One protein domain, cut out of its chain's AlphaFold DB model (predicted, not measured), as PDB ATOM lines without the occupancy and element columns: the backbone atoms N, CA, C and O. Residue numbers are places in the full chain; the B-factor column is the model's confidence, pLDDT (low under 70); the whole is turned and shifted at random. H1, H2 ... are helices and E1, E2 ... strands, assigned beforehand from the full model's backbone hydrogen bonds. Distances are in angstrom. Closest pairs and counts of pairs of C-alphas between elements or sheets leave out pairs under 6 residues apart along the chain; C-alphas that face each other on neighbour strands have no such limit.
ATOM      1  N   LEU A  47      26.291  38.674 -30.007       87.94
ATOM      2  CA  LEU A  47      27.141  39.639 -30.689       87.94
ATOM      3  C   LEU A  47      27.197  40.931 -29.874       87.94
ATOM      4  O   LEU A  47      26.209  41.306 -29.239       87.94
ATOM      5  N   GLU A  48      28.331  41.623 -29.914       92.69
ATOM      6  CA  GLU A  48      28.417  43.007 -29.448       92.69
ATOM      7  C   GLU A  48      28.010  43.939 -30.595       92.69
ATOM      8  O   GLU A  48      28.576  43.870 -31.684       92.69
ATOM      9  N   LEU A  49      27.017  44.790 -30.350       92.75
ATOM     10  CA  LEU A  49      26.593  45.864 -31.242       92.75
ATOM     11  C   LEU A  49      27.013  47.188 -30.612       92.75
ATOM     12  O   LEU A  49      26.632  47.472 -29.478       92.75
ATOM     13  N   GLU A  50      27.763  48.003 -31.341       93.88
ATOM     14  CA  GLU A  50      28.061  49.377 -30.951       93.88
ATOM     15  C   GLU A  50      27.274  50.330 -31.849       93.88
ATOM     16  O   GLU A  50      27.375  50.234 -33.068       93.88
ATOM     17  N   LEU A  51      26.469  51.205 -31.248       92.50
ATOM     18  CA  LEU A  51      25.624  52.174 -31.936       92.50
ATOM     19  C   LEU A  51      25.825  53.546 -31.299       92.50
ATOM     20  O   LEU A  51      25.523  53.720 -30.119       92.50
ATOM     21  N   ASP A  52      26.357  54.503 -32.057       85.56
ATOM     22  CA  ASP A  52      26.629  55.872 -31.587       85.56
ATOM     23  C   ASP A  52      27.384  55.917 -30.237       85.56
ATOM     24  O   ASP A  52      27.080  56.702 -29.338       85.56
ATOM     25  N   GLY A  53      28.368  55.023 -30.072       84.62
ATOM     26  CA  GLY A  53      29.189  54.899 -28.861       84.62
ATOM     27  C   GLY A  53      28.535  54.139 -27.699       84.62
ATOM     28  O   GLY A  53      29.174  53.938 -26.665       84.62
ATOM     29  N   GLN A  54      27.291  53.677 -27.848       91.88
ATOM     30  CA  GLN A  54      26.628  52.794 -26.888       91.88
ATOM     31  C   GLN A  54      26.822  51.332 -27.279       91.88
ATOM     32  O   GLN A  54      26.687  50.973 -28.444       91.88
ATOM     33  N   ARG A  55      27.109  50.469 -26.302       94.38
ATOM     34  CA  ARG A  55      27.378  49.044 -26.538       94.38
ATOM     35  C   ARG A  55      26.223  48.193 -26.019       94.38
ATOM     36  O   ARG A  55      25.811  48.313 -24.867       94.38
ATOM     37  N   PHE A  56      25.743  47.297 -26.867       94.69
ATOM     38  CA  PHE A  56      24.657  46.362 -26.608       94.69
ATOM     39  C   PHE A  56      25.146  44.943 -26.852       94.69
ATOM     40  O   PHE A  56      25.983  44.701 -27.721       94.69
ATOM     41  N   LYS A  57      24.569  43.980 -26.139       94.12
ATOM     42  CA  LYS A  57      24.672  42.578 -26.540       94.12
ATOM     43  C   LYS A  57      23.389  42.160 -27.217       94.12
ATOM     44  O   LYS A  57      22.308  42.322 -26.648       94.12
ATOM     45  N   VAL A  58      23.506  41.600 -28.412       92.62
ATOM     46  CA  VAL A  58      22.371  41.197 -29.237       92.62
ATOM     47  C   VAL A  58      22.467  39.723 -29.603       92.62
ATOM     48  O   VAL A  58      23.548  39.179 -29.797       92.62
ATOM     49  N   GLN A  59      21.327  39.054 -29.691       90.50
ATOM     50  CA  GLN A  59      21.231  37.648 -30.066       90.50
ATOM     51  C   GLN A  59      20.261  37.508 -31.229       90.50
ATOM     52  O   GLN A  59      19.204  38.130 -31.218       90.50
ATOM     53  N   LYS A  60      20.600  36.701 -32.239       84.81
ATOM     54  CA  LYS A  60      19.733  36.515 -33.410       84.81
ATOM     55  C   LYS A  60      18.335  36.063 -32.967       84.81
ATOM     56  O   LYS A  60      18.218  35.108 -32.200       84.81
ATOM     57  N   ASN A  61      17.292  36.756 -33.423       80.06
ATOM     58  CA  ASN A  61      15.917  36.383 -33.106       80.06
ATOM     59  C   ASN A  61      15.545  35.105 -33.873       80.06
ATOM     60  O   ASN A  61      15.901  34.979 -35.042       80.06
ATOM     61  N   GLY A  62      14.871  34.157 -33.219       65.94
ATOM     62  CA  GLY A  62      14.506  32.869 -33.831       65.94
ATOM     63  C   GLY A  62      13.354  32.972 -34.833       65.94
ATOM     64  O   GLY A  62      13.361  32.279 -35.845       65.94
ATOM     65  N   ASP A  63      12.415  33.886 -34.585       61.66
ATOM     66  CA  ASP A  63      11.251  34.138 -35.436       61.66
ATOM     67  C   ASP A  63      11.555  35.318 -36.377       61.66
ATOM     68  O   ASP A  63      11.282  36.473 -36.045       61.66
ATOM     69  N   GLN A  64      12.213  35.055 -37.513       60.09
ATOM     70  CA  GLN A  64      12.590  36.097 -38.483       60.09
ATOM     71  C   GLN A  64      11.594  36.200 -39.643       60.09
ATOM     72  O   GLN A  64      11.095  35.188 -40.135       60.09
ATOM     73  N   GLY A  65      11.351  37.431 -40.102       54.78
ATOM     74  CA  GLY A  65      10.758  37.706 -41.412       54.78
ATOM     75  C   GLY A  65      11.774  37.508 -42.545       54.78
ATOM     76  O   GLY A  65      12.978  37.425 -42.310       54.78
ATOM     77  N   ILE A  66      11.290  37.441 -43.786       54.34
ATOM     78  CA  ILE A  66      12.080  37.083 -44.982       54.34
ATOM     79  C   ILE A  66      13.131  38.155 -45.341       54.34
ATOM     80  O   ILE A  66      14.155  37.839 -45.944       54.34
ATOM     81  N   HIS A  67      12.906  39.416 -44.956       57.03
ATOM     82  CA  HIS A  67      13.608  40.568 -45.535       57.03
ATOM     83  C   HIS A  67      14.645  41.247 -44.623       57.03
ATOM     84  O   HIS A  67      15.336  42.153 -45.079       57.03
ATOM     85  N   GLY A  68      14.821  40.816 -43.366       62.72
ATOM     86  CA  GLY A  68      15.776  41.467 -42.462       62.72
ATOM     87  C   GLY A  68      16.274  40.589 -41.319       62.72
ATOM     88  O   GLY A  68      15.527  39.808 -40.728       62.72
ATOM     89  N   VAL A  69      17.554  40.744 -40.965       74.62
ATOM     90  CA  VAL A  69      18.123  40.069 -39.794       74.62
ATOM     91  C   VAL A  69      17.763  40.872 -38.550       74.62
ATOM     92  O   VAL A  69      18.341  41.923 -38.274       74.62
ATOM     93  N   VAL A  70      16.797  40.355 -37.795       86.38
ATOM     94  CA  VAL A  70      16.389  40.914 -36.505       86.38
ATOM     95  C   VAL A  70      17.115  40.185 -35.380       86.38
ATOM     96  O   VAL A  70      17.153  38.949 -35.339       86.38
ATOM     97  N   TYR A  71      17.667  40.954 -34.453       90.75
ATOM     98  CA  TYR A  71      18.268  40.482 -33.215       90.75
ATOM     99  C   TYR A  71      17.446  40.967 -32.023       90.75
ATOM    100  O   TYR A  71      16.742  41.967 -32.103       90.75
ATOM    101  N   ARG A  72      17.550  40.282 -30.891       92.38
ATOM    102  CA  ARG A  72      17.023  40.723 -29.605       92.38
ATOM    103  C   ARG A  72      18.158  41.273 -28.755       92.38
ATOM    104  O   ARG A  72      19.191  40.620 -28.621       92.38
ATOM    105  N   VAL A  73      17.958  42.435 -28.145       94.12
ATOM    106  CA  VAL A  73      18.902  43.005 -27.178       94.12
ATOM    107  C   VAL A  73      18.800  42.218 -25.871       94.12
ATOM    108  O   VAL A  73      17.740  42.173 -25.243       94.12
ATOM    109  N   VAL A  74      19.891  41.584 -25.453       94.50
ATOM    110  CA  VAL A  74      19.958  40.750 -24.242       94.50
ATOM    111  C   VAL A  74      20.660  41.450 -23.075       94.50
ATOM    112  O   VAL A  74      20.344  41.155 -21.919       94.50
ATOM    113  N   GLU A  75      21.534  42.423 -23.355       93.81
ATOM    114  CA  GLU A  75      22.159  43.317 -22.368       93.81
ATOM    115  C   GLU A  75      22.322  44.738 -22.945       93.81
ATOM    116  O   GLU A  75      22.541  44.892 -24.148       93.81
ATOM    117  N   GLY A  76      22.226  45.761 -22.084       93.44
ATOM    118  CA  GLY A  76      22.265  47.189 -22.438       93.44
ATOM    119  C   GLY A  76      21.022  47.957 -21.961       93.44
ATOM    120  O   GLY A  76      20.116  47.360 -21.376       93.44
ATOM    121  N   GLU A  77      20.976  49.271 -22.216       92.62
ATOM    122  CA  GLU A  77      19.885  50.172 -21.784       92.62
ATOM    123  C   GLU A  77      18.505  49.715 -22.292       92.62
ATOM    124  O   GLU A  77      17.527  49.723 -21.547       92.62
ATOM    125  N   TYR A  78      18.441  49.204 -23.524       95.62
ATOM    126  CA  TYR A  78      17.203  48.754 -24.170       95.62
ATOM    127  C   TYR A  78      17.050  47.230 -24.177       95.62
ATOM    128  O   TYR A  78      16.609  46.636 -25.161       95.62
ATOM    129  N   LYS A  79      17.430  46.559 -23.083       94.44
ATOM    130  CA  LYS A  79      17.253  45.106 -22.951       94.44
ATOM    131  C   LYS A  79      15.804  44.691 -23.242       94.44
ATOM    132  O   LYS A  79      14.861  45.210 -22.655       94.44
ATOM    133  N   GLY A  80      15.643  43.696 -24.113       90.94
ATOM    134  CA  GLY A  80      14.351  43.195 -24.576       90.94
ATOM    135  C   GLY A  80      13.851  43.829 -25.877       90.94
ATOM    136  O   GLY A  80      12.936  43.264 -26.472       90.94
ATOM    137  N   ALA A  81      14.461  44.928 -26.334       95.19
ATOM    138  CA  ALA A  81      14.197  45.523 -27.641       95.19
ATOM    139  C   ALA A  81      14.654  44.618 -28.793       95.19
ATOM    140  O   ALA A  81      15.414  43.658 -28.605       95.19
ATOM    141  N   PHE A  82      14.219  44.969 -30.000       93.56
ATOM    142  CA  PHE A  82      14.685  44.352 -31.235       93.56
ATOM    143  C   PHE A  82      15.693  45.262 -31.929       93.56
ATOM    144  O   PHE A  82      15.441  46.447 -32.084       93.56
ATOM    145  N   ALA A  83      16.824  44.716 -32.360       94.12
ATOM    146  CA  ALA A  83      17.796  45.407 -33.195       94.12
ATOM    147  C   ALA A  83      17.639  44.924 -34.641       94.12
ATOM    148  O   ALA A  83      17.832  43.737 -34.916       94.12
ATOM    149  N   LYS A  84      17.280  45.827 -35.555       92.25
ATOM    150  CA  LYS A  84      17.193  45.542 -36.993       92.25
ATOM    151  C   LYS A  84      18.422  46.119 -37.683       92.25
ATOM    152  O   LYS A  84      18.787  47.270 -37.447       92.25
ATOM    153  N   ALA A  85      19.064  45.290 -38.494       89.75
ATOM    154  CA  ALA A  85      20.293  45.606 -39.208       89.75
ATOM    155  C   ALA A  85      19.995  45.902 -40.687       89.75
ATOM    156  O   ALA A  85      19.019  45.372 -41.214       89.75
ATOM    157  N   MET A  86      20.854  46.681 -41.358       86.44
ATOM    158  CA  MET A  86      20.715  47.042 -42.783       86.44
ATOM    159  C   MET A  86      19.374  47.719 -43.091       86.44
ATOM    160  O   MET A  86      18.722  47.417 -44.084       86.44
ATOM    161  N   VAL A  87      18.942  48.608 -42.199       89.31
ATOM    162  CA  VAL A  87      17.672  49.317 -42.364       89.31
ATOM    163  C   VAL A  87      17.811  50.490 -43.326       89.31
ATOM    164  O   VAL A  87      18.808  51.221 -43.309       89.31
ATOM    165  N   GLU A  88      16.792  50.678 -44.157       91.69
ATOM    166  CA  GLU A  88      16.701  51.820 -45.058       91.69
ATOM    167  C   GLU A  88      16.279  53.088 -44.307       91.69
ATOM    168  O   GLU A  88      15.635  53.042 -43.256       91.69
ATOM    169  N   GLU A  89      16.644  54.251 -44.848       93.44
ATOM    170  CA  GLU A  89      16.364  55.542 -44.205       93.44
ATOM    171  C   GLU A  89      14.856  55.805 -44.059       93.44
ATOM    172  O   GLU A  89      14.410  56.346 -43.045       93.44
ATOM    173  N   ASP A  90      14.062  55.386 -45.042       92.56
ATOM    174  CA  ASP A  90      12.610  55.568 -45.015       92.56
ATOM    175  C   ASP A  90      11.938  54.689 -43.950       92.56
ATOM    176  O   ASP A  90      11.021  55.153 -43.269       92.56
ATOM    177  N   GLU A  91      12.457  53.478 -43.709       93.69
ATOM    178  CA  GLU A  91      11.998  52.631 -42.603       93.69
ATOM    179  C   GLU A  91      12.294  53.284 -41.246       93.69
ATOM    180  O   GLU A  91      11.431  53.294 -40.363       93.69
ATOM    181  N   ILE A  92      13.489  53.866 -41.073       95.38
ATOM    182  CA  ILE A  92      13.852  54.589 -39.843       95.38
ATOM    183  C   ILE A  92      12.873  55.744 -39.607       95.38
ATOM    184  O   ILE A  92      12.350  55.890 -38.499       95.38
ATOM    185  N   LYS A  93      12.592  56.552 -40.639       96.50
ATOM    186  CA  LYS A  93      11.664  57.692 -40.539       96.50
ATOM    187  C   LYS A  93      10.259  57.245 -40.153       96.50
ATOM    188  O   LYS A  93       9.693  57.805 -39.216       96.50
ATOM    189  N   ALA A  94       9.728  56.224 -40.823       96.25
ATOM    190  CA  ALA A  94       8.407  55.685 -40.522       96.25
ATOM    191  C   ALA A  94       8.340  55.126 -39.093       96.25
ATOM    192  O   ALA A  94       7.476  55.519 -38.311       96.25
ATOM    193  N   THR A  95       9.305  54.283 -38.712       96.75
ATOM    194  CA  THR A  95       9.363  53.648 -37.383       96.75
ATOM    195  C   THR A  95       9.521  54.681 -36.260       96.75
ATOM    196  O   THR A  95       8.947  54.528 -35.176       96.75
ATOM    197  N   HIS A  96      10.267  55.762 -36.509       97.31
ATOM    198  CA  HIS A  96      10.357  56.902 -35.600       97.31
ATOM    199  C   HIS A  96       9.019  57.637 -35.471       97.31
ATOM    200  O   HIS A  96       8.559  57.871 -34.355       97.31
ATOM    201  N   ALA A  97       8.384  57.975 -36.599       96.75
ATOM    202  CA  ALA A  97       7.155  58.768 -36.644       96.75
ATOM    203  C   ALA A  97       5.977  58.085 -35.938       96.75
ATOM    204  O   ALA A  97       5.212  58.743 -35.238       96.75
ATOM    205  N   VAL A  98       5.865  56.760 -36.051       96.06
ATOM    206  CA  VAL A  98       4.843  55.962 -35.347       96.06
ATOM    207  C   VAL A  98       5.204  55.684 -33.880       96.06
ATOM    208  O   VAL A  98       4.483  54.982 -33.173       96.06
ATOM    209  N   GLY A  99       6.340  56.203 -33.400       96.44
ATOM    210  CA  GLY A  99       6.782  56.065 -32.015       96.44
ATOM    211  C   GLY A  99       7.259  54.660 -31.637       96.44
ATOM    212  O   GLY A  99       7.367  54.365 -30.443       96.44
ATOM    213  N   ALA A 100       7.566  53.798 -32.610       96.62
ATOM    214  CA  ALA A 100       7.998  52.417 -32.385       96.62
ATOM    215  C   ALA A 100       9.518  52.272 -32.185       96.62
ATOM    216  O   ALA A 100       9.983  51.202 -31.807       96.62
ATOM    217  N   MET A 101      10.303  53.329 -32.393       96.94
ATOM    218  CA  MET A 101      11.764  53.296 -32.267       96.94
ATOM    219  C   MET A 101      12.246  53.795 -30.895       96.94
ATOM    220  O   MET A 101      11.672  54.730 -30.332       96.94
ATOM    221  N   TYR A 102      13.304  53.185 -30.356       96.81
ATOM    222  CA  TYR A 102      14.091  53.742 -29.249       96.81
ATOM    223  C   TYR A 102      15.213  54.635 -29.774       96.81
ATOM    224  O   TYR A 102      15.312  55.792 -29.382       96.81
ATOM    225  N   MET A 103      16.033  54.100 -30.681       96.88
ATOM    226  CA  MET A 103      17.137  54.824 -31.310       96.88
ATOM    227  C   MET A 103      17.494  54.209 -32.665       96.88
ATOM    228  O   MET A 103      17.097  53.084 -32.971       96.88
ATOM    229  N   TRP A 104      18.287  54.928 -33.444       96.38
ATOM    230  CA  TRP A 104      18.964  54.441 -34.643       96.38
ATOM    231  C   TRP A 104      20.383  54.999 -34.659       96.38
ATOM    232  O   TRP A 104      20.668  55.936 -33.919       96.38
ATOM    233  N   GLY A 105      21.251  54.421 -35.482       95.00
ATOM    234  CA  GLY A 105      22.618  54.902 -35.642       95.00
ATOM    235  C   GLY A 105      23.413  54.045 -36.616       95.00
ATOM    236  O   GLY A 105      22.861  53.188 -37.322       95.00
ATOM    237  N   LEU A 106      24.718  54.292 -36.652       93.31
ATOM    238  CA  LEU A 106      25.667  53.514 -37.442       93.31
ATOM    239  C   LEU A 106      26.543  52.662 -36.527       93.31
ATOM    240  O   LEU A 106      26.915  53.090 -35.434       93.31
ATOM    241  N   ASP A 107      26.894  51.472 -37.001       91.75
ATOM    242  CA  ASP A 107      27.924  50.655 -36.367       91.75
ATOM    243  C   ASP A 107      29.342  51.045 -36.853       91.75
ATOM    244  O   ASP A 107      29.487  51.879 -37.760       91.75
ATOM    245  N   PRO A 108      30.418  50.450 -36.298       89.69
ATOM    246  CA  PRO A 108      31.793  50.720 -36.735       89.69
ATOM    247  C   PRO A 108      32.093  50.379 -38.206       89.69
ATOM    248  O   PRO A 108      33.138  50.769 -38.723       89.69
ATOM    249  N   HIS A 109      31.203  49.649 -38.883       89.31
ATOM    250  CA  HIS A 109      31.293  49.313 -40.303       89.31
ATOM    251  C   HIS A 109      30.419  50.220 -41.182       89.31
ATOM    252  O   HIS A 109      30.268  49.952 -42.373       89.31
ATOM    253  N   HIS A 110      29.869  51.303 -40.619       89.06
ATOM    254  CA  HIS A 110      28.936  52.218 -41.278       89.06
ATOM    255  C   HIS A 110      27.631  51.558 -41.744       89.06
ATOM    256  O   HIS A 110      26.941  52.086 -42.621       89.06
ATOM    257  N   GLN A 111      27.251  50.428 -41.149       90.25
ATOM    258  CA  GLN A 111      25.952  49.822 -41.395       90.25
ATOM    259  C   GLN A 111      24.886  50.530 -40.558       90.25
ATOM    260  O   GLN A 111      25.106  50.827 -39.384       90.25
ATOM    261  N   ARG A 112      23.711  50.782 -41.149       92.25
ATOM    262  CA  ARG A 112      22.563  51.341 -40.423       92.25
ATOM    263  C   ARG A 112      21.873  50.283 -39.584       92.25
ATOM    264  O   ARG A 112      21.581  49.179 -40.058       92.25
ATOM    265  N   TRP A 113      21.550  50.677 -38.365       95.06
ATOM    266  CA  TRP A 113      20.782  49.881 -37.427       95.06
ATOM    267  C   TRP A 113      19.724  50.743 -36.750       95.06
ATOM    268  O   TRP A 113      19.893  51.952 -36.581       95.06
ATOM    269  N   MET A 114      18.656  50.096 -36.295       95.88
ATOM    270  CA  MET A 114      17.715  50.695 -35.354       95.88
ATOM    271  C   MET A 114      17.350  49.725 -34.238       95.88
ATOM    272  O   MET A 114      17.262  48.513 -34.449       95.88
ATOM    273  N   LEU A 115      17.119  50.279 -33.050       96.50
ATOM    274  CA  LEU A 115      16.540  49.582 -31.912       96.50
ATOM    275  C   LEU A 115      15.054  49.929 -31.823       96.50
ATOM    276  O   LEU A 115      14.674  51.083 -31.622       96.50
ATOM    277  N   VAL A 116      14.214  48.912 -31.962       95.75
ATOM    278  CA  VAL A 116      12.755  48.993 -32.031       95.75
ATOM    279  C   VAL A 116      12.149  48.472 -30.733       95.75
ATOM    280  O   VAL A 116      12.602  47.475 -30.156       95.75
ATOM    281  N   LYS A 117      11.103  49.151 -30.269       95.31
ATOM    282  CA  LYS A 117      10.316  48.766 -29.101       95.31
ATOM    283  C   LYS A 117       9.653  47.409 -29.348       95.31
ATOM    284  O   LYS A 117       9.134  47.177 -30.439       95.31
TER     285      LYS A 117
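What this domain is: This is residues 47 to 117 of the 211 residues of an uncharacterized protein of Fomitopsis rosea (UniProt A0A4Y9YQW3). A single antiparallel sheet of six strands curls round like part of a barrel and folds back on itself, with E1 and E2 facing E4, E6 and E5 and with E3 as the hinge. The one helix, H1, packs along the outside of this partly closed barrel, over E6 and, only just, over E5. The printed part has 71 residues, with six named strands and one named helix in the order E1, E2, E3, E4, H1, E5, E6; the sheet runs E1, E2, E3, E4, E6, E5, and the class is mixed, helices and strands. The whole is compact and rounded, with a radius of gyration of the C-alphas of 11.1 A and spans of 28 by 26 by 22 A.

Where its parts are: The sheet begins with E1, residues 47 to 51, whose C-alpha 47 is at (27.141, 39.639, -30.689). E2, residues 54 to 60, is the longest strand at 18.8 A. E3 is residues 70 to 75, 15.5 A, and E4 is residues 82 to 85, 9.8 A. E5, residues 101 to 106, measures 14.8 A, and E6, residues 112 to 116, ends at C-alpha 116 at (12.755, 48.993, -32.031). H1, residues 89 to 97, is 12.3 A long and starts at C-alpha 89 at (16.364, 55.542, -44.205).

How they stand to each other: The sheet is strongly twisted, with E1 and E5 as edge strands. E1 to E4 form a meander, each strand the antiparallel neighbour of the one before. N 49 and O 56 of the hairpin E1 and E2 are 2.8 A apart, within hydrogen-bond range, as are N 72 and O 59 of E2 and E3 at 2.7 A, N 71 and O 83 of E3 and E4 at 2.8 A, N 84 and O 114 of E4 and E6 at 2.9 A, and N 115 and O 103 of E6 and E5 at 2.8 A. Between the two leaves, the closest C-alphas of E1 and E5, those of Leu 51 and Gly 105, are 5.5 A apart. E2 and E5 are apart. E4, H1 and E5 make a split strand-helix-strand unit, two strands running the same way with E6 between them in the sheet, and its crossover is right-handed. H1 is on the sheet at a height of 9.4 A and runs along the strands, at 23 degrees to E6 on the local plane; its closest C-alphas to E6 are those of Ile 92 and Met 114, 7.1 A. In H1 every O i to N i+4 pair is within hydrogen-bond range.

The domain as a whole: The two C-alphas farthest apart, those of Gly 53 and Ile 66, are 29.5 A apart. The printed part has no cut and no long link. The mean pLDDT of the printed part is 89.3, and residues 62 to 68, in the short link from E2 to E3, are under 70.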